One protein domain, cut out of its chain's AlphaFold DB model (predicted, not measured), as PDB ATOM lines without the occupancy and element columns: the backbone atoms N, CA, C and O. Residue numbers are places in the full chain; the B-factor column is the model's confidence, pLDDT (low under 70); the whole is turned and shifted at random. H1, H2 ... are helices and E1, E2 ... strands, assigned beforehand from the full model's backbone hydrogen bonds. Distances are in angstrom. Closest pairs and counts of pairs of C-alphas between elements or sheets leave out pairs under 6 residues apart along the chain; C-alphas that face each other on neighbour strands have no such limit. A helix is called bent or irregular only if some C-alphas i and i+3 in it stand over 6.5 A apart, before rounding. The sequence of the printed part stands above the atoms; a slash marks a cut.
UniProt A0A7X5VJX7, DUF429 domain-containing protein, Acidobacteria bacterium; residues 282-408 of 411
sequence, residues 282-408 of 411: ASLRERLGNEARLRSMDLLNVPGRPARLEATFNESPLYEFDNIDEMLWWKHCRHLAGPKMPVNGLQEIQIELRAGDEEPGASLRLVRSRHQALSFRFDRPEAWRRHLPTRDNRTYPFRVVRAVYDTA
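This is residues 282 to 408 of the 411 residues of the protein "DUF429 domain-containing protein" of Acidobacteria bacterium (UniProt A0A7X5VJX7). One long, strongly twisted sheet is built along the bent strand E8, with the hairpin E1 and E2 and the pair E3 and E4 on one side of it, and on the other the meander E5 E6 E7, each strand the antiparallel neighbour of the one before. H1 covers E1 at one end of the sheet, and the short helices H2 and H3 lie towards the other end. The printed part has 127 residues with three named helices and eight named strands, which follow each other along the chain as H1, E1, E2, E3, H2, E4, E5, E6, E7, H3 and E8; the neighbour pairs of the branched sheet are antiparallel, and the class is mixed, helices and strands. The whole is compact, with a radius of gyration of the C-alphas of 14.9 A, and only just elongated, spanning 48 by 31 by 22 A.

Start at H1, residues 282 to 291, irregular with C-alphas 287 and 290 9.2 A apart; it is on the sheet at a height over the sheet of 7.8 A. It lies over E1, residues 292 to 296, and runs along it at 5 degrees on the local plane; it is only just not over E2, residues 307 to 313, on which 2 of its C-alphas fall. In the hairpin E1 and E2, find N 293 and O 312 2.8 A apart. E8, residues 396 to 407, bends by 64 degrees at residue 401; E2 is beside its residues 402 to 407, with N 309 and O 405 at 2.9 A. On the same side of E8, E3, residues 318 to 321, is beside residues 396 to 399, with N 398 and O 319 at 2.8 A. E4, residues 334 to 337, is on the other side of E3, with N 320 and O 334 at 2.8 A. H2, residues 324 to 327, is on the sheet at a height of 5.3 A, over none of its strands. On the other side of E8, E5, residues 346 to 353, has N 350 2.8 A from O 402. Hairpins join E5 to E6, residues 364 to 368, with N 366 and O 349 at 2.8 A, and E6 to E7, residues 376 to 378, with N 377 and O 367 at 2.8 A. H3, residues 381 to 385, only grazes the sheet with residues 381 to 384. Every O i to N i+4 pair is within hydrogen-bond range in H3 and 4 of 6 are in H1; H2 is too short for one.

Find C-alpha 282 at (24.874, -4.109, 62.009), where H1 begins its 14.5 A. E2 measures 19.0 A and E5 19.4 A. E8 runs 29.6 A from C-alpha 396 at (23.791, 4.726, 30.472) to C-alpha 407 at (26.435, -10.524, 55.742).

The two farthest C-alphas, those of Pro 303 and Asp 392, are 48.3 A apart. The printed part has no cut and no long link. Mean pLDDT of the printed part is 71.6; 57 residues are under 70, among them 322 to 336 and 369 to 395.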
ATOM      1  N   ALA A 282      24.913  -5.444  61.411       58.78
ATOM      2  CA  ALA A 282      24.874  -4.109  62.009       58.78
ATOM      3  C   ALA A 282      25.674  -3.066  61.202       58.78
ATOM      4  O   ALA A 282      25.212  -1.942  61.036       58.78
ATOM      5  N   SER A 283      26.809  -3.460  60.614       69.56
ATOM      6  CA  SER A 283      27.624  -2.582  59.766       69.56
ATOM      7  C   SER A 283      26.953  -2.290  58.422       69.56
ATOM      8  O   SER A 283      27.138  -1.205  57.883       69.56
ATOM      9  N   LEU A 284      26.131  -3.205  57.881       75.81
ATOM     10  CA  LEU A 284      25.341  -2.901  56.677       75.81
ATOM     11  C   LEU A 284      24.329  -1.797  56.948       75.81
ATOM     12  O   LEU A 284      24.208  -0.857  56.169       75.81
ATOM     13  N   ARG A 285      23.604  -1.936  58.062       76.62
ATOM     14  CA  ARG A 285      22.596  -0.969  58.487       76.62
ATOM     15  C   ARG A 285      23.234   0.385  58.790       76.62
ATOM     16  O   ARG A 285      22.670   1.399  58.417       76.62
ATOM     17  N   GLU A 286      24.416   0.405  59.397       77.56
ATOM     18  CA  GLU A 286      25.185   1.635  59.608       77.56
ATOM     19  C   GLU A 286      25.605   2.287  58.280       77.56
ATOM     20  O   GLU A 286      25.444   3.491  58.108       77.56
ATOM     21  N   ARG A 287      26.091   1.495  57.313       74.62
ATOM     22  CA  ARG A 287      26.566   1.990  56.008       74.62
ATOM     23  C   ARG A 287      25.453   2.513  55.106       74.62
ATOM     24  O   ARG A 287      25.678   3.478  54.391       74.62
ATOM     25  N   LEU A 288      24.297   1.852  55.104       79.62
ATOM     26  CA  LEU A 288      23.121   2.273  54.332       79.62
ATOM     27  C   LEU A 288      22.241   3.275  55.098       79.62
ATOM     28  O   LEU A 288      21.344   3.882  54.517       79.62
ATOM     29  N   GLY A 289      22.474   3.431  56.403       78.69
ATOM     30  CA  GLY A 289      21.717   4.317  57.276       78.69
ATOM     31  C   GLY A 289      20.206   4.085  57.204       78.69
ATOM     32  O   GLY A 289      19.718   2.958  57.091       78.69
ATOM     33  N   ASN A 290      19.457   5.186  57.251       80.56
ATOM     34  CA  ASN A 290      18.002   5.190  57.086       80.56
ATOM     35  C   ASN A 290      17.572   5.241  55.613       80.56
ATOM     36  O   ASN A 290      16.380   5.348  55.336       80.56
ATOM     37  N   GLU A 291      18.514   5.191  54.671       81.69
ATOM     38  CA  GLU A 291      18.244   5.370  53.243       81.69
ATOM     39  C   GLU A 291      17.761   4.073  52.572       81.69
ATOM     40  O   GLU A 291      17.184   4.108  51.483       81.69
ATOM     41  N   ALA A 292      17.922   2.929  53.248       85.06
ATOM     42  CA  ALA A 292      17.433   1.633  52.796       85.06
ATOM     43  C   ALA A 292      16.687   0.862  53.894       85.06
ATOM     44  O   ALA A 292      17.093   0.803  55.055       85.06
ATOM     45  N   ARG A 293      15.610   0.185  53.498       87.06
ATOM     46  CA  ARG A 293      14.916  -0.821  54.303       87.06
ATOM     47  C   ARG A 293      15.563  -2.177  54.059       87.06
ATOM     48  O   ARG A 293      15.617  -2.643  52.923       87.06
ATOM     49  N   LEU A 294      16.034  -2.805  55.133       88.00
ATOM     50  CA  LEU A 294      16.664  -4.123  55.094       88.00
ATOM     51  C   LEU A 294      15.669  -5.212  55.497       88.00
ATOM     52  O   LEU A 294      15.078  -5.141  56.576       88.00
ATOM     53  N   ARG A 295      15.538  -6.247  54.667       88.25
ATOM     54  CA  ARG A 295      14.702  -7.428  54.906       88.25
ATOM     55  C   ARG A 295      15.551  -8.698  54.860       88.25
ATOM     56  O   ARG A 295      16.338  -8.877  53.938       88.25
ATOM     57  N   SER A 296      15.363  -9.600  55.825       84.88
ATOM     58  CA  SER A 296      15.968 -10.938  55.758       84.88
ATOM     59  C   SER A 296      15.311 -11.769  54.661       84.88
ATOM     60  O   SER A 296      14.083 -11.859  54.604       84.88
ATOM     61  N   MET A 297      16.131 -12.370  53.804       82.56
ATOM     62  CA  MET A 297      15.683 -13.303  52.772       82.56
ATOM     63  C   MET A 297      15.723 -14.758  53.231       82.56
ATOM     64  O   MET A 297      15.035 -15.600  52.654       82.56
ATOM     65  N   ASP A 298      16.525 -15.071  54.248       79.06
ATOM     66  CA  ASP A 298      16.623 -16.432  54.752       79.06
ATOM     67  C   ASP A 298      15.390 -16.786  55.588       79.06
ATOM     68  O   ASP A 298      15.005 -16.059  56.504       79.06
ATOM     69  N   LEU A 299      14.786 -17.935  55.272       72.81
ATOM     70  CA  LEU A 299      13.664 -18.505  56.027       72.81
ATOM     71  C   LEU A 299      14.113 -19.119  57.361       72.81
ATOM     72  O   LEU A 299      13.305 -19.267  58.272       72.81
ATOM     73  N   LEU A 300      15.388 -19.501  57.462       69.81
ATOM     74  CA  LEU A 300      15.982 -20.141  58.632       69.81
ATOM     75  C   LEU A 300      17.344 -19.514  58.915       69.81
ATOM     76  O   LEU A 300      18.179 -19.412  58.017       69.81
ATOM     77  N   ASN A 301      17.580 -19.154  60.176       68.38
ATOM     78  CA  ASN A 301      18.894 -18.730  60.633       68.38
ATOM     79  C   ASN A 301      19.721 -19.973  60.994       68.38
ATOM     80  O   ASN A 301      19.374 -20.699  61.927       68.38
ATOM     81  N   VAL A 302      20.779 -20.246  60.228       72.12
ATOM     82  CA  VAL A 302      21.661 -21.405  60.435       72.12
ATOM     83  C   VAL A 302      23.023 -20.905  60.925       72.12
ATOM     84  O   VAL A 302      23.676 -20.158  60.191       72.12
ATOM     85  N   PRO A 303      23.489 -21.320  62.119       67.00
ATOM     86  CA  PRO A 303      24.788 -20.907  62.647       67.00
ATOM     87  C   PRO A 303      25.933 -21.180  61.662       67.00
ATOM     88  O   PRO A 303      26.033 -22.267  61.095       67.00
ATOM     89  N   GLY A 304      26.799 -20.184  61.453       65.62
ATOM     90  CA  GLY A 304      27.950 -20.276  60.545       65.62
ATOM     91  C   GLY A 304      27.636 -20.061  59.058       65.62
ATOM     92  O   GLY A 304      28.564 -19.990  58.253       65.62
ATOM     93  N   ARG A 305      26.360 -19.914  58.673       72.38
ATOM     94  CA  ARG A 305      25.972 -19.544  57.307       72.38
ATOM     95  C   ARG A 305      25.871 -18.014  57.170       72.38
ATOM     96  O   ARG A 305      25.325 -17.368  58.064       72.38
ATOM     97  N   PRO A 306      26.351 -17.429  56.057       75.25
ATOM     98  CA  PRO A 306      26.044 -16.050  55.690       75.25
ATOM     99  C   PRO A 306      24.544 -15.765  55.715       75.25
ATOM    100  O   PRO A 306      23.775 -16.546  55.153       75.25
ATOM    101  N   ALA A 307      24.152 -14.645  56.318       81.69
ATOM    102  CA  ALA A 307      22.776 -14.169  56.283       81.69
ATOM    103  C   ALA A 307      22.550 -13.332  55.021       81.69
ATOM    104  O   ALA A 307      23.355 -12.451  54.707       81.69
ATOM    105  N   ARG A 308      21.453 -13.587  54.309       85.94
ATOM    106  CA  ARG A 308      21.059 -12.831  53.119       85.94
ATOM    107  C   ARG A 308      20.082 -11.726  53.453       85.94
ATOM    108  O   ARG A 308      18.972 -11.974  53.923       85.94
ATOM    109  N   LEU A 309      20.485 -10.504  53.135       88.00
ATOM    110  CA  LEU A 309      19.697  -9.302  53.344       88.00
ATOM    111  C   LEU A 309      19.389  -8.632  52.019       88.00
ATOM    112  O   LEU A 309      20.275  -8.350  51.219       88.00
ATOM    113  N   GLU A 310      18.119  -8.332  51.825       90.88
ATOM    114  CA  GLU A 310      17.619  -7.511  50.742       90.88
ATOM    115  C   GLU A 310      17.511  -6.064  51.217       90.88
ATOM    116  O   GLU A 310      16.849  -5.777  52.213       90.88
ATOM    117  N   ALA A 311      18.159  -5.155  50.499       90.31
ATOM    118  CA  ALA A 311      18.029  -3.720  50.652       90.31
ATOM    119  C   ALA A 311      17.069  -3.181  49.585       90.31
ATOM    120  O   ALA A 311      17.294  -3.360  48.386       90.31
ATOM    121  N   THR A 312      16.012  -2.507  50.037       89.81
ATOM    122  CA  THR A 312      15.131  -1.686  49.195       89.81
ATOM    123  C   THR A 312      15.330  -0.227  49.577       89.81
ATOM    124  O   THR A 312      15.264   0.107  50.759       89.81
ATOM    125  N   PHE A 313      15.594   0.636  48.607       86.88
ATOM    126  CA  PHE A 313      15.997   2.016  48.869       86.88
ATOM    127  C   PHE A 313      14.788   2.955  48.911       86.88
ATOM    128  O   PHE A 313      13.847   2.783  48.139       86.88
ATOM    129  N   ASN A 314      14.808   3.937  49.817       82.75
ATOM    130  CA  ASN A 314      13.760   4.962  49.881       82.75
ATOM    131  C   ASN A 314      13.850   5.908  48.674       82.75
ATOM    132  O   ASN A 314      12.832   6.245  48.075       82.75
ATOM    133  N   GLU A 315      15.074   6.280  48.297       82.50
ATOM    134  CA  GLU A 315      15.401   6.921  47.026       82.50
ATOM    135  C   GLU A 315      16.267   5.956  46.225       82.50
ATOM    136  O   GLU A 315      17.308   5.524  46.715       82.50
ATOM    137  N   SER A 316      15.838   5.581  45.018       82.94
ATOM    138  CA  SER A 316      16.592   4.640  44.187       82.94
ATOM    139  C   SER A 316      17.943   5.245  43.802       82.94
ATOM    140  O   SER A 316      17.947   6.237  43.063       82.94
ATOM    141  N   PRO A 317      19.072   4.647  44.235       83.50
ATOM    142  CA  PRO A 317      20.389   5.081  43.812       83.50
ATOM    143  C   PRO A 317      20.465   5.153  42.289       83.50
ATOM    144  O   PRO A 317      20.139   4.180  41.601       83.50
ATOM    145  N   LEU A 318      20.883   6.298  41.771       81.12
ATOM    146  CA  LEU A 318      21.115   6.512  40.356       81.12
ATOM    147  C   LEU A 318      22.609   6.377  40.095       81.12
ATOM    148  O   LEU A 318      23.427   7.084  40.685       81.12
ATOM    149  N   TYR A 319      22.945   5.480  39.188       79.31
ATOM    150  CA  TYR A 319      24.296   5.279  38.704       79.31
ATOM    151  C   TYR A 319      24.314   5.449  37.193       79.31
ATOM    152  O   TYR A 319      23.290   5.294  36.537       79.31
ATOM    153  N   GLU A 320      25.481   5.716  36.633       75.06
ATOM    154  CA  GLU A 320      25.735   5.536  35.209       75.06
ATOM    155  C   GLU A 320      26.955   4.646  35.006       75.06
ATOM    156  O   GLU A 320      27.870   4.616  35.831       75.06
ATOM    157  N   PHE A 321      26.957   3.901  33.912       71.00
ATOM    158  CA  PHE A 321      28.142   3.219  33.414       71.00
ATOM    159  C   PHE A 321      28.423   3.701  32.000       71.00
ATOM    160  O   PHE A 321      27.506   4.061  31.258       71.00
ATOM    161  N   ASP A 322      29.695   3.688  31.628       59.09
ATOM    162  CA  ASP A 322      30.126   4.274  30.372       59.09
ATOM    163  C   ASP A 322      30.213   3.216  29.234       59.09
ATOM    164  O   ASP A 322      30.354   3.577  28.065       59.09
ATOM    165  N   ASN A 323      30.154   1.907  29.542       61.19
ATOM    166  CA  ASN A 323      29.823   0.830  28.590       61.19
ATOM    167  C   ASN A 323      29.293  -0.454  29.281       61.19
ATOM    168  O   ASN A 323      29.427  -0.666  30.488       61.19
ATOM    169  N   ILE A 324      28.691  -1.341  28.487       58.25
ATOM    170  CA  ILE A 324      28.117  -2.622  28.938       58.25
ATOM    171  C   ILE A 324      29.137  -3.497  29.675       58.25
ATOM    172  O   ILE A 324      28.810  -4.107  30.698       58.25
ATOM    173  N   ASP A 325      30.365  -3.551  29.165       56.41
ATOM    174  CA  ASP A 325      31.419  -4.389  29.726       56.41
ATOM    175  C   ASP A 325      31.900  -3.866  31.086       56.41
ATOM    176  O   ASP A 325      32.285  -4.668  31.928       56.41
ATOM    177  N   GLU A 326      31.814  -2.560  31.346       55.09
ATOM    178  CA  GLU A 326      32.094  -1.888  32.618       55.09
ATOM    179  C   GLU A 326      30.996  -2.106  33.643       55.09
ATOM    180  O   GLU A 326      31.299  -2.233  34.825       55.09
ATOM    181  N   MET A 327      29.739  -2.222  33.216       55.50
ATOM    182  CA  MET A 327      28.648  -2.555  34.128       55.50
ATOM    183  C   MET A 327      28.810  -3.967  34.720       55.50
ATOM    184  O   MET A 327      28.364  -4.241  35.838       55.50
ATOM    185  N   LEU A 328      29.533  -4.855  34.022       56.75
ATOM    186  CA  LEU A 328      29.979  -6.127  34.593       56.75
ATOM    187  C   LEU A 328      30.988  -5.937  35.731       56.75
ATOM    188  O   LEU A 328      31.326  -6.914  36.383       56.75
ATOM    189  N   TRP A 329      31.456  -4.724  36.009       58.59
ATOM    190  CA  TRP A 329      32.413  -4.388  37.056       58.59
ATOM    191  C   TRP A 329      31.895  -3.189  37.853       58.59
ATOM    192  O   TRP A 329      32.278  -2.050  37.614       58.59
ATOM    193  N   TRP A 330      31.073  -3.452  38.867       61.91
ATOM    194  CA  TRP A 330      30.376  -2.443  39.682       61.91
ATOM    195  C   TRP A 330      31.223  -1.233  40.133       61.91
ATOM    196  O   TRP A 330      30.714  -0.124  40.246       61.91
ATOM    197  N   LYS A 331      32.532  -1.418  40.351       55.59
ATOM    198  CA  LYS A 331      33.487  -0.343  40.690       55.59
ATOM    199  C   LYS A 331      33.655   0.743  39.610       55.59
ATOM    200  O   LYS A 331      34.256   1.770  39.895       55.59
ATOM    201  N   HIS A 332      33.233   0.477  38.377       54.66
ATOM    202  CA  HIS A 332      33.322   1.406  37.250       54.66
ATOM    203  C   HIS A 332      32.027   2.206  37.064       54.66
ATOM    204  O   HIS A 332      32.007   3.150  36.283       54.66
ATOM    205  N   CYS A 333      30.972   1.892  37.823       65.31
ATOM    206  CA  CYS A 333      29.753   2.686  37.832       65.31
ATOM    207  C   CYS A 333      29.992   4.018  38.559       65.31
ATOM    208  O   CYS A 333      30.456   4.053  39.701       65.31
ATOM    209  N   ARG A 334      29.626   5.127  37.917       65.44
ATOM    210  CA  ARG A 334      29.611   6.466  38.508       65.44
ATOM    211  C   ARG A 334      28.318   6.639  39.293       65.44
ATOM    212  O   ARG A 334      27.233   6.471  38.750       65.44
ATOM    213  N   HIS A 335      28.432   6.978  40.569       69.50
ATOM    214  CA  HIS A 335      27.281   7.323  41.397       69.50
ATOM    215  C   HIS A 335      26.829   8.752  41.080       69.50
ATOM    216  O   HIS A 335      27.641   9.674  41.136       69.50
ATOM    217  N   LEU A 336      25.558   8.922  40.725       68.50
ATOM    218  CA  LEU A 336      24.986  10.208  40.321       68.50
ATOM    219  C   LEU A 336      24.115  10.829  41.409       68.50
ATOM    220  O   LEU A 336      24.155  12.040  41.603       68.50
ATOM    221  N   ALA A 337      23.308  10.018  42.093       72.00
ATOM    222  CA  ALA A 337      22.393  10.494  43.124       72.00
ATOM    223  C   ALA A 337      21.910   9.351  44.024       72.00
ATOM    224  O   ALA A 337      21.828   8.205  43.585       72.00
ATOM    225  N   GLY A 338      21.496   9.693  45.245       76.56
ATOM    226  CA  GLY A 338      20.917   8.759  46.208       76.56
ATOM    227  C   GLY A 338      21.949   8.078  47.124       76.56
ATOM    228  O   GLY A 338      23.051   8.598  47.311       76.56
ATOM    229  N   PRO A 339      21.586   6.935  47.731       75.44
ATOM    230  CA  PRO A 339      22.451   6.196  48.644       75.44
ATOM    231  C   PRO A 339      23.672   5.582  47.952       75.44
ATOM    232  O   PRO A 339      23.542   4.752  47.041       75.44
ATOM    233  N   LYS A 340      24.877   5.870  48.467       74.38
ATOM    234  CA  LYS A 340      26.096   5.164  48.035       74.38
ATOM    235  C   LYS A 340      26.043   3.712  48.506       74.38
ATOM    236  O   LYS A 340      25.986   3.425  49.701       74.38
ATOM    237  N   MET A 341      26.111   2.775  47.568       77.62
ATOM    238  CA  MET A 341      25.994   1.356  47.889       77.62
ATOM    239  C   MET A 341      27.333   0.744  48.311       77.62
ATOM    240  O   MET A 341      28.330   0.879  47.595       77.62
ATOM    241  N   PRO A 342      27.373  -0.019  49.418       75.25
ATOM    242  CA  PRO A 342      28.523  -0.850  49.725       75.25
ATOM    243  C   PRO A 342      28.660  -1.964  48.680       75.25
ATOM    244  O   PRO A 342      27.670  -2.529  48.220       75.25
ATOM    245  N   VAL A 343      29.903  -2.288  48.326       70.00
ATOM    246  CA  VAL A 343      30.239  -3.329  47.331       70.00
ATOM    247  C   VAL A 343      30.585  -4.670  47.981       70.00
ATOM    248  O   VAL A 343      30.438  -5.736  47.382       70.00
ATOM    249  N   ASN A 344      31.027  -4.631  49.238       67.88
ATOM    250  CA  ASN A 344      31.345  -5.823  50.015       67.88
ATOM    251  C   ASN A 344      30.050  -6.578  50.340       67.88
ATOM    252  O   ASN A 344      29.007  -5.965  50.546       67.88
ATOM    253  N   GLY A 345      30.091  -7.910  50.329       72.06
ATOM    254  CA  GLY A 345      28.896  -8.736  50.539       72.06
ATOM    255  C   GLY A 345      27.830  -8.648  49.437       72.06
ATOM    256  O   GLY A 345      26.957  -9.502  49.409       72.06
ATOM    257  N   LEU A 346      27.892  -7.692  48.502       79.19
ATOM    258  CA  LEU A 346      26.907  -7.545  47.430       79.19
ATOM    259  C   LEU A 346      26.922  -8.784  46.529       79.19
ATOM    260  O   LEU A 346      27.972  -9.137  45.988       79.19
ATOM    261  N   GLN A 347      25.777  -9.453  46.403       80.19
ATOM    262  CA  GLN A 347      25.593 -10.683  45.625       80.19
ATOM    263  C   GLN A 347      24.707 -10.480  44.410       80.19
ATOM    264  O   GLN A 347      24.913 -11.120  43.381       80.19
ATOM    265  N   GLU A 348      23.710  -9.615  44.523       86.69
ATOM    266  CA  GLU A 348      22.750  -9.389  43.457       86.69
ATOM    267  C   GLU A 348      22.265  -7.949  43.479       86.69
ATOM    268  O   GLU A 348      22.151  -7.333  44.538       86.69
ATOM    269  N   ILE A 349      21.978  -7.421  42.297       86.81
ATOM    270  CA  ILE A 349      21.429  -6.087  42.110       86.81
ATOM    271  C   ILE A 349      20.324  -6.188  41.076       86.81
ATOM    272  O   ILE A 349      20.479  -6.840  40.044       86.81
ATOM    273  N   GLN A 350      19.206  -5.541  41.354       87.88
ATOM    274  CA  GLN A 350      18.145  -5.336  40.391       87.88
ATOM    275  C   GLN A 350      18.149  -3.870  39.986       87.88
ATOM    276  O   GLN A 350      18.077  -2.982  40.843       87.88
ATOM    277  N   ILE A 351      18.256  -3.634  38.685       84.94
ATOM    278  CA  ILE A 351      18.385  -2.302  38.114       84.94
ATOM    279  C   ILE A 351      17.283  -2.022  37.099       84.94
ATOM    280  O   ILE A 351      16.799  -2.930  36.430       84.94
ATOM    281  N   GLU A 352      16.932  -0.758  36.946       84.62
ATOM    282  CA  GLU A 352      16.095  -0.245  35.865       84.62
ATOM    283  C   GLU A 352      16.928   0.714  35.028       84.62
ATOM    284  O   GLU A 352      17.458   1.699  35.544       84.62
ATOM    285  N   LEU A 353      17.069   0.426  33.738       76.69
ATOM    286  CA  LEU A 353      17.733   1.345  32.821       76.69
ATOM    287  C   LEU A 353      16.839   2.547  32.545       76.69
ATOM    288  O   LEU A 353      15.628   2.406  32.370       76.69
ATOM    289  N   ARG A 354      17.458   3.717  32.423       70.56
ATOM    290  CA  ARG A 354      16.805   4.916  31.911       70.56
ATOM    291  C   ARG A 354      17.374   5.238  30.538       70.56
ATOM    292  O   ARG A 354      18.496   5.716  30.429       70.56
ATOM    293  N   ALA A 355      16.607   4.965  29.490       60.53
ATOM    294  CA  ALA A 355      16.920   5.428  28.145       60.53
ATOM    295  C   ALA A 355      16.115   6.711  27.871       60.53
ATOM    296  O   ALA A 355      14.980   6.654  27.421       60.53
ATOM    297  N   GLY A 356      16.679   7.880  28.191       60.47
ATOM    298  CA  GLY A 356      16.026   9.171  27.920       60.47
ATOM    299  C   GLY A 356      14.675   9.367  28.631       60.47
ATOM    300  O   GLY A 356      14.538   9.002  29.798       60.47
ATOM    301  N   ASP A 357      13.714   9.969  27.916       47.25
ATOM    302  CA  ASP A 357      12.335  10.252  28.364       47.25
ATOM    303  C   ASP A 357      11.361   9.073  28.148       47.25
ATOM    304  O   ASP A 357      10.153   9.216  28.342       47.25
ATOM    305  N   GLU A 358      11.855   7.905  27.725       53.59
ATOM    306  CA  GLU A 358      11.013   6.721  27.550       53.59
ATOM    307  C   GLU A 358      10.647   6.076  28.897       53.59
ATOM    308  O   GLU A 358      11.355   6.207  29.902       53.59
ATOM    309  N   GLU A 359       9.510   5.374  28.919       52.91
ATOM    310  CA  GLU A 359       9.050   4.655  30.107       52.91
ATOM    311  C   GLU A 359      10.115   3.670  30.622       52.91
ATOM    312  O   GLU A 359      10.842   3.064  29.827       52.91
ATOM    313  N   PRO A 360      10.228   3.490  31.954       57.53
ATOM    314  CA  PRO A 360      11.230   2.610  32.541       57.53
ATOM    315  C   PRO A 360      11.124   1.197  31.954       57.53
ATOM    316  O   PRO A 360      10.086   0.540  32.034       57.53
ATOM    317  N   GLY A 361      12.225   0.729  31.361       63.09
ATOM    318  CA  GLY A 361      12.322  -0.623  30.822       63.09
ATOM    319  C   GLY A 361      12.214  -1.691  31.917       63.09
ATOM    320  O   GLY A 361      12.402  -1.419  33.103       63.09
ATOM    321  N   ALA A 362      11.942  -2.937  31.519       68.12
ATOM    322  CA  ALA A 362      11.833  -4.058  32.451       68.12
ATOM    323  C   ALA A 362      13.073  -4.176  33.358       68.12
ATOM    324  O   ALA A 362      14.209  -4.140  32.880       68.12
ATOM    325  N   SER A 363      12.851  -4.368  34.661       77.25
ATOM    326  CA  SER A 363      13.930  -4.486  35.643       77.25
ATOM    327  C   SER A 363      14.872  -5.649  35.306       77.25
ATOM    328  O   SER A 363      14.426  -6.773  35.049       77.25
ATOM    329  N   LEU A 364      16.172  -5.397  35.360       77.50
ATOM    330  CA  LEU A 364      17.225  -6.346  35.027       77.50
ATOM    331  C   LEU A 364      17.926  -6.826  36.284       77.50
ATOM    332  O   LEU A 364      18.189  -6.054  37.202       77.50
ATOM    333  N   ARG A 365      18.278  -8.109  36.292       81.75
ATOM    334  CA  ARG A 365      18.960  -8.751  37.409       81.75
ATOM    335  C   ARG A 365      20.425  -9.004  37.080       81.75
ATOM    336  O   ARG A 365      20.754  -9.637  36.073       81.75
ATOM    337  N   LEU A 366      21.279  -8.540  37.979       78.38
ATOM    338  CA  LEU A 366      22.722  -8.693  37.972       78.38
ATOM    339  C   LEU A 366      23.135  -9.579  39.130       78.38
ATOM    340  O   LEU A 366      22.830  -9.275  40.278       78.38
ATOM    341  N   VAL A 367      23.851 -10.656  38.838       76.56
ATOM    342  CA  VAL A 367      24.324 -11.613  39.841       76.56
ATOM    343  C   VAL A 367      25.840 -11.584  39.880       76.56
ATOM    344  O   VAL A 367      26.499 -11.584  38.839       76.56
ATOM    345  N   ARG A 368      26.411 -11.576  41.082       71.06
ATOM    346  CA  ARG A 368      27.854 -11.631  41.282       71.06
ATOM    347  C   ARG A 368      28.420 -12.894  40.633       71.06
ATOM    348  O   ARG A 368      27.979 -14.015  40.888       71.06
ATOM    349  N   SER A 369      29.427 -12.713  39.791       64.38
ATOM    350  CA  SER A 369      30.150 -13.805  39.153       64.38
ATOM    351  C   SER A 369      30.900 -14.630  40.195       64.38
ATOM    352  O   SER A 369      31.636 -14.096  41.027       64.38
ATOM    353  N   ARG A 370      30.794 -15.957  40.088       55.75
ATOM    354  CA  ARG A 370      31.510 -16.907  40.956       55.75
ATOM    355  C   ARG A 370      33.029 -16.909  40.746       55.75
ATOM    356  O   ARG A 370      33.752 -17.408  41.596       55.75
ATOM    357  N   HIS A 371      33.511 -16.373  39.622       43.50
ATOM    358  CA  HIS A 371      34.908 -16.505  39.190       43.50
ATOM    359  C   HIS A 371      35.728 -15.211  39.277       43.50
ATOM    360  O   HIS A 371      36.919 -15.224  38.977       43.50
ATOM    361  N   GLN A 372      35.114 -14.084  39.647       47.56
ATOM    362  CA  GLN A 372      35.742 -12.765  39.567       47.56
ATOM    363  C   GLN A 372      35.201 -11.865  40.685       47.56
ATOM    364  O   GLN A 372      34.004 -11.576  40.736       47.56
ATOM    365  N   ALA A 373      36.089 -11.423  41.579       49.75
ATOM    366  CA  ALA A 373      35.753 -10.508  42.663       49.75
ATOM    367  C   ALA A 373      35.153  -9.211  42.090       49.75
ATOM    368  O   ALA A 373      35.772  -8.557  41.255       49.75
ATOM    369  N   LEU A 374      33.930  -8.880  42.522       52.84
ATOM    370  CA  LEU A 374      33.188  -7.662  42.159       52.84
ATOM    371  C   LEU A 374      32.788  -7.534  40.682       52.84
ATOM    372  O   LEU A 374      32.486  -6.427  40.231       52.84
ATOM    373  N   SER A 375      32.743  -8.650  39.950       56.62
ATOM    374  CA  SER A 375      32.059  -8.661  38.657       56.62
ATOM    375  C   SER A 375      30.617  -9.136  38.795       56.62
ATOM    376  O   SER A 375      30.342 -10.083  39.536       56.62
ATOM    377  N   PHE A 376      29.706  -8.492  38.080       65.94
ATOM    378  CA  PHE A 376      28.313  -8.899  37.963       65.94
ATOM    379  C   PHE A 376      28.060  -9.404  36.551       65.94
ATOM    380  O   PHE A 376      28.672  -8.945  35.598       65.94
ATOM    381  N   ARG A 377      27.179 -10.388  36.409       66.06
ATOM    382  CA  ARG A 377      26.699 -10.883  35.121       66.06
ATOM    383  C   ARG A 377      25.194 -10.751  35.078       66.06
ATOM    384  O   ARG A 377      24.522 -10.953  36.088       66.06
ATOM    385  N   PHE A 378      24.670 -10.450  33.902       66.62
ATOM    386  CA  PHE A 378      23.235 -10.507  33.674       66.62
ATOM    387  C   PHE A 378      22.734 -11.936  33.785       66.62
ATOM    388  O   PHE A 378      23.320 -12.846  33.200       66.62
ATOM    389  N   ASP A 379      21.605 -12.102  34.465       60.00
ATOM    390  CA  ASP A 379      20.893 -13.382  34.532       60.00
ATOM    391  C   ASP A 379      20.338 -13.790  33.144       60.00
ATOM    392  O   ASP A 379      20.095 -14.963  32.879       60.00
ATOM    393  N   ARG A 380      20.168 -12.820  32.220       64.12
ATOM    394  CA  ARG A 380      19.730 -13.020  30.818       64.12
ATOM    395  C   ARG A 380      20.431 -12.053  29.847       64.12
ATOM    396  O   ARG A 380      19.860 -11.015  29.500       64.12
ATOM    397  N   PRO A 381      21.661 -12.356  29.399       59.56
ATOM    398  CA  PRO A 381      22.450 -11.447  28.565       59.56
ATOM    399  C   PRO A 381      21.783 -11.076  27.230       59.56
ATOM    400  O   PRO A 381      21.957  -9.950  26.760       59.56
ATOM    401  N   GLU A 382      20.999 -11.975  26.611       62.16
ATOM    402  CA  GLU A 382      20.355 -11.685  25.319       62.16
ATOM    403  C   GLU A 382      19.212 -10.680  25.436       62.16
ATOM    404  O   GLU A 382      18.962  -9.936  24.490       62.16
ATOM    405  N   ALA A 383      18.521 -10.639  26.580       61.06
ATOM    406  CA  ALA A 383      17.484  -9.643  26.825       61.06
ATOM    407  C   ALA A 383      18.087  -8.235  26.820       61.06
ATOM    408  O   ALA A 383      17.452  -7.303  26.347       61.06
ATOM    409  N   TRP A 384      19.335  -8.087  27.268       60.78
ATOM    410  CA  TRP A 384      19.984  -6.789  27.385       60.78
ATOM    411  C   TRP A 384      20.640  -6.289  26.099       60.78
ATOM    412  O   TRP A 384      20.459  -5.131  25.733       60.78
ATOM    413  N   ARG A 385      21.302  -7.183  25.348       62.41
ATOM    414  CA  ARG A 385      21.906  -6.856  24.039       62.41
ATOM    415  C   ARG A 385      20.906  -6.303  23.016       62.41
ATOM    416  O   ARG A 385      21.321  -5.715  22.028       62.41
ATOM    417  N   ARG A 386      19.603  -6.518  23.228       62.25
ATOM    418  CA  ARG A 386      18.530  -5.964  22.388       62.25
ATOM    419  C   ARG A 386      18.195  -4.504  22.697       62.25
ATOM    420  O   ARG A 386      17.625  -3.854  21.836       62.25
ATOM    421  N   HIS A 387      18.503  -4.023  23.902       59.31
ATOM    422  CA  HIS A 387      18.065  -2.709  24.382       59.31
ATOM    423  C   HIS A 387      19.190  -1.677  24.391       59.31
ATOM    424  O   HIS A 387      18.903  -0.500  24.219       59.31
ATOM    425  N   LEU A 388      20.450  -2.093  24.564       60.59
ATOM    426  CA  LEU A 388      21.586  -1.175  24.609       60.59
ATOM    427  C   LEU A 388      22.733  -1.633  23.687       60.59
ATOM    428  O   LEU A 388      23.164  -2.790  23.777       60.59
ATOM    429  N   PRO A 389      23.258  -0.746  22.821       59.41
ATOM    430  CA  PRO A 389      24.506  -0.974  22.103       59.41
ATOM    431  C   PRO A 389      25.670  -1.218  23.072       59.41
ATOM    432  O   PRO A 389      25.868  -0.489  24.037       59.41
ATOM    433  N   THR A 390      26.501  -2.225  22.802       57.53
ATOM    434  CA  THR A 390      27.688  -2.517  23.625       57.53
ATOM    435  C   THR A 390      28.843  -1.532  23.404       57.53
ATOM    436  O   THR A 390      29.799  -1.564  24.173       57.53
ATOM    437  N   ARG A 391      28.793  -0.700  22.348       60.09
ATOM    438  CA  ARG A 391      29.945   0.056  21.812       60.09
ATOM    439  C   ARG A 391      29.562   1.361  21.102       60.09
ATOM    440  O   ARG A 391      29.969   1.591  19.969       60.09
ATOM    441  N   ASP A 392      28.742   2.200  21.722       62.28
ATOM    442  CA  ASP A 392      28.368   3.502  21.145       62.28
ATOM    443  C   ASP A 392      28.958   4.707  21.893       62.28
ATOM    444  O   ASP A 392      28.607   5.845  21.591       62.28
ATOM    445  N   ASN A 393      29.881   4.463  22.834       56.72
ATOM    446  CA  ASN A 393      30.545   5.484  23.650       56.72
ATOM    447  C   ASN A 393      29.579   6.406  24.410       56.72
ATOM    448  O   ASN A 393      29.940   7.535  24.734       56.72
ATOM    449  N   ARG A 394      28.366   5.927  24.711       65.38
ATOM    450  CA  ARG A 394      27.386   6.655  25.517       65.38
ATOM    451  C   ARG A 394      27.391   6.179  26.962       65.38
ATOM    452  O   ARG A 394      27.647   5.012  27.251       65.38
ATOM    453  N   THR A 395      27.068   7.098  27.860       66.69
ATOM    454  CA  THR A 395      26.759   6.790  29.252       66.69
ATOM    455  C   THR A 395      25.316   6.307  29.377       66.69
ATOM    456  O   THR A 395      24.409   6.776  28.685       66.69
ATOM    457  N   TYR A 396      25.097   5.339  30.264       73.69
ATOM    458  CA  TYR A 396      23.791   4.726  30.472       73.69
ATOM    459  C   TYR A 396      23.380   4.850  31.932       73.69
ATOM    460  O   TYR A 396      23.913   4.126  32.783       73.69
ATOM    461  N   PRO A 397      22.433   5.746  32.250       78.12
ATOM    462  CA  PRO A 397      21.931   5.858  33.600       78.12
ATOM    463  C   PRO A 397      21.042   4.657  33.936       78.12
ATOM    464  O   PRO A 397      20.214   4.203  33.144       78.12
ATOM    465  N   PHE A 398      21.183   4.159  35.155       80.69
ATOM    466  CA  PHE A 398      20.348   3.112  35.712       80.69
ATOM    467  C   PHE A 398      20.037   3.392  37.174       80.69
ATOM    468  O   PHE A 398      20.845   3.933  37.928       80.69
ATOM    469  N   ARG A 399      18.839   3.001  37.585       87.06
ATOM    470  CA  ARG A 399      18.402   3.059  38.971       87.06
ATOM    471  C   ARG A 399      18.552   1.702  39.608       87.06
ATOM    472  O   ARG A 399      18.140   0.703  39.030       87.06
ATOM    473  N   VAL A 400      19.089   1.665  40.817       87.19
ATOM    474  CA  VAL A 400      19.062   0.456  41.627       87.19
ATOM    475  C   VAL A 400      17.736   0.405  42.358       87.19
ATOM    476  O   VAL A 400      17.437   1.232  43.216       87.19
ATOM    477  N   VAL A 401      16.938  -0.596  42.014       88.88
ATOM    478  CA  VAL A 401      15.642  -0.832  42.652       88.88
ATOM    479  C   VAL A 401      15.835  -1.644  43.928       88.88
ATOM    480  O   VAL A 401      15.167  -1.422  44.938       88.88
ATOM    481  N   ARG A 402      16.780  -2.587  43.890       90.00
ATOM    482  CA  ARG A 402      17.002  -3.564  44.954       90.00
ATOM    483  C   ARG A 402      18.430  -4.090  44.919       90.00
ATOM    484  O   ARG A 402      18.999  -4.278  43.846       90.00
ATOM    485  N   ALA A 403      18.987  -4.376  46.088       90.00
ATOM    486  CA  ALA A 403      20.299  -5.002  46.232       90.00
ATOM    487  C   ALA A 403      20.248  -6.126  47.273       90.00
ATOM    488  O   ALA A 403      19.564  -6.001  48.284       90.00
ATOM    489  N   VAL A 404      20.966  -7.221  47.043       88.75
ATOM    490  CA  VAL A 404      21.050  -8.360  47.967       88.75
ATOM    491  C   VAL A 404      22.484  -8.527  48.435       88.75
ATOM    492  O   VAL A 404      23.407  -8.610  47.624       88.75
ATOM    493  N   TYR A 405      22.647  -8.627  49.746       86.62
ATOM    494  CA  TYR A 405      23.921  -8.746  50.430       86.62
ATOM    495  C   TYR A 405      23.999 -10.059  51.198       86.62
ATOM    496  O   TYR A 405      23.054 -10.424  51.891       86.62
ATOM    497  N   ASP A 406      25.148 -10.718  51.137       84.31
ATOM    498  CA  ASP A 406      25.564 -11.664  52.163       84.31
ATOM    499  C   ASP A 406      26.247 -10.871  53.292       84.31
ATOM    500  O   ASP A 406      27.145 -10.058  53.048       84.31
ATOM    501  N   THR A 407      25.837 -11.108  54.534       78.62
ATOM    502  CA  THR A 407      26.435 -10.524  55.742       78.62
ATOM    503  C   THR A 407      26.882 -11.614  56.700       78.62
ATOM    504  O   THR A 407      26.355 -12.729  56.673       78.62
ATOM    505  N   ALA A 408      27.842 -11.306  57.574       73.69
ATOM    506  CA  ALA A 408      28.183 -12.218  58.655       73.69
ATOM    507  C   ALA A 408      26.945 -12.414  59.547       73.69
ATOM    508  O   ALA A 408      26.179 -11.456  59.729       73.69
TER     509      ALA A 408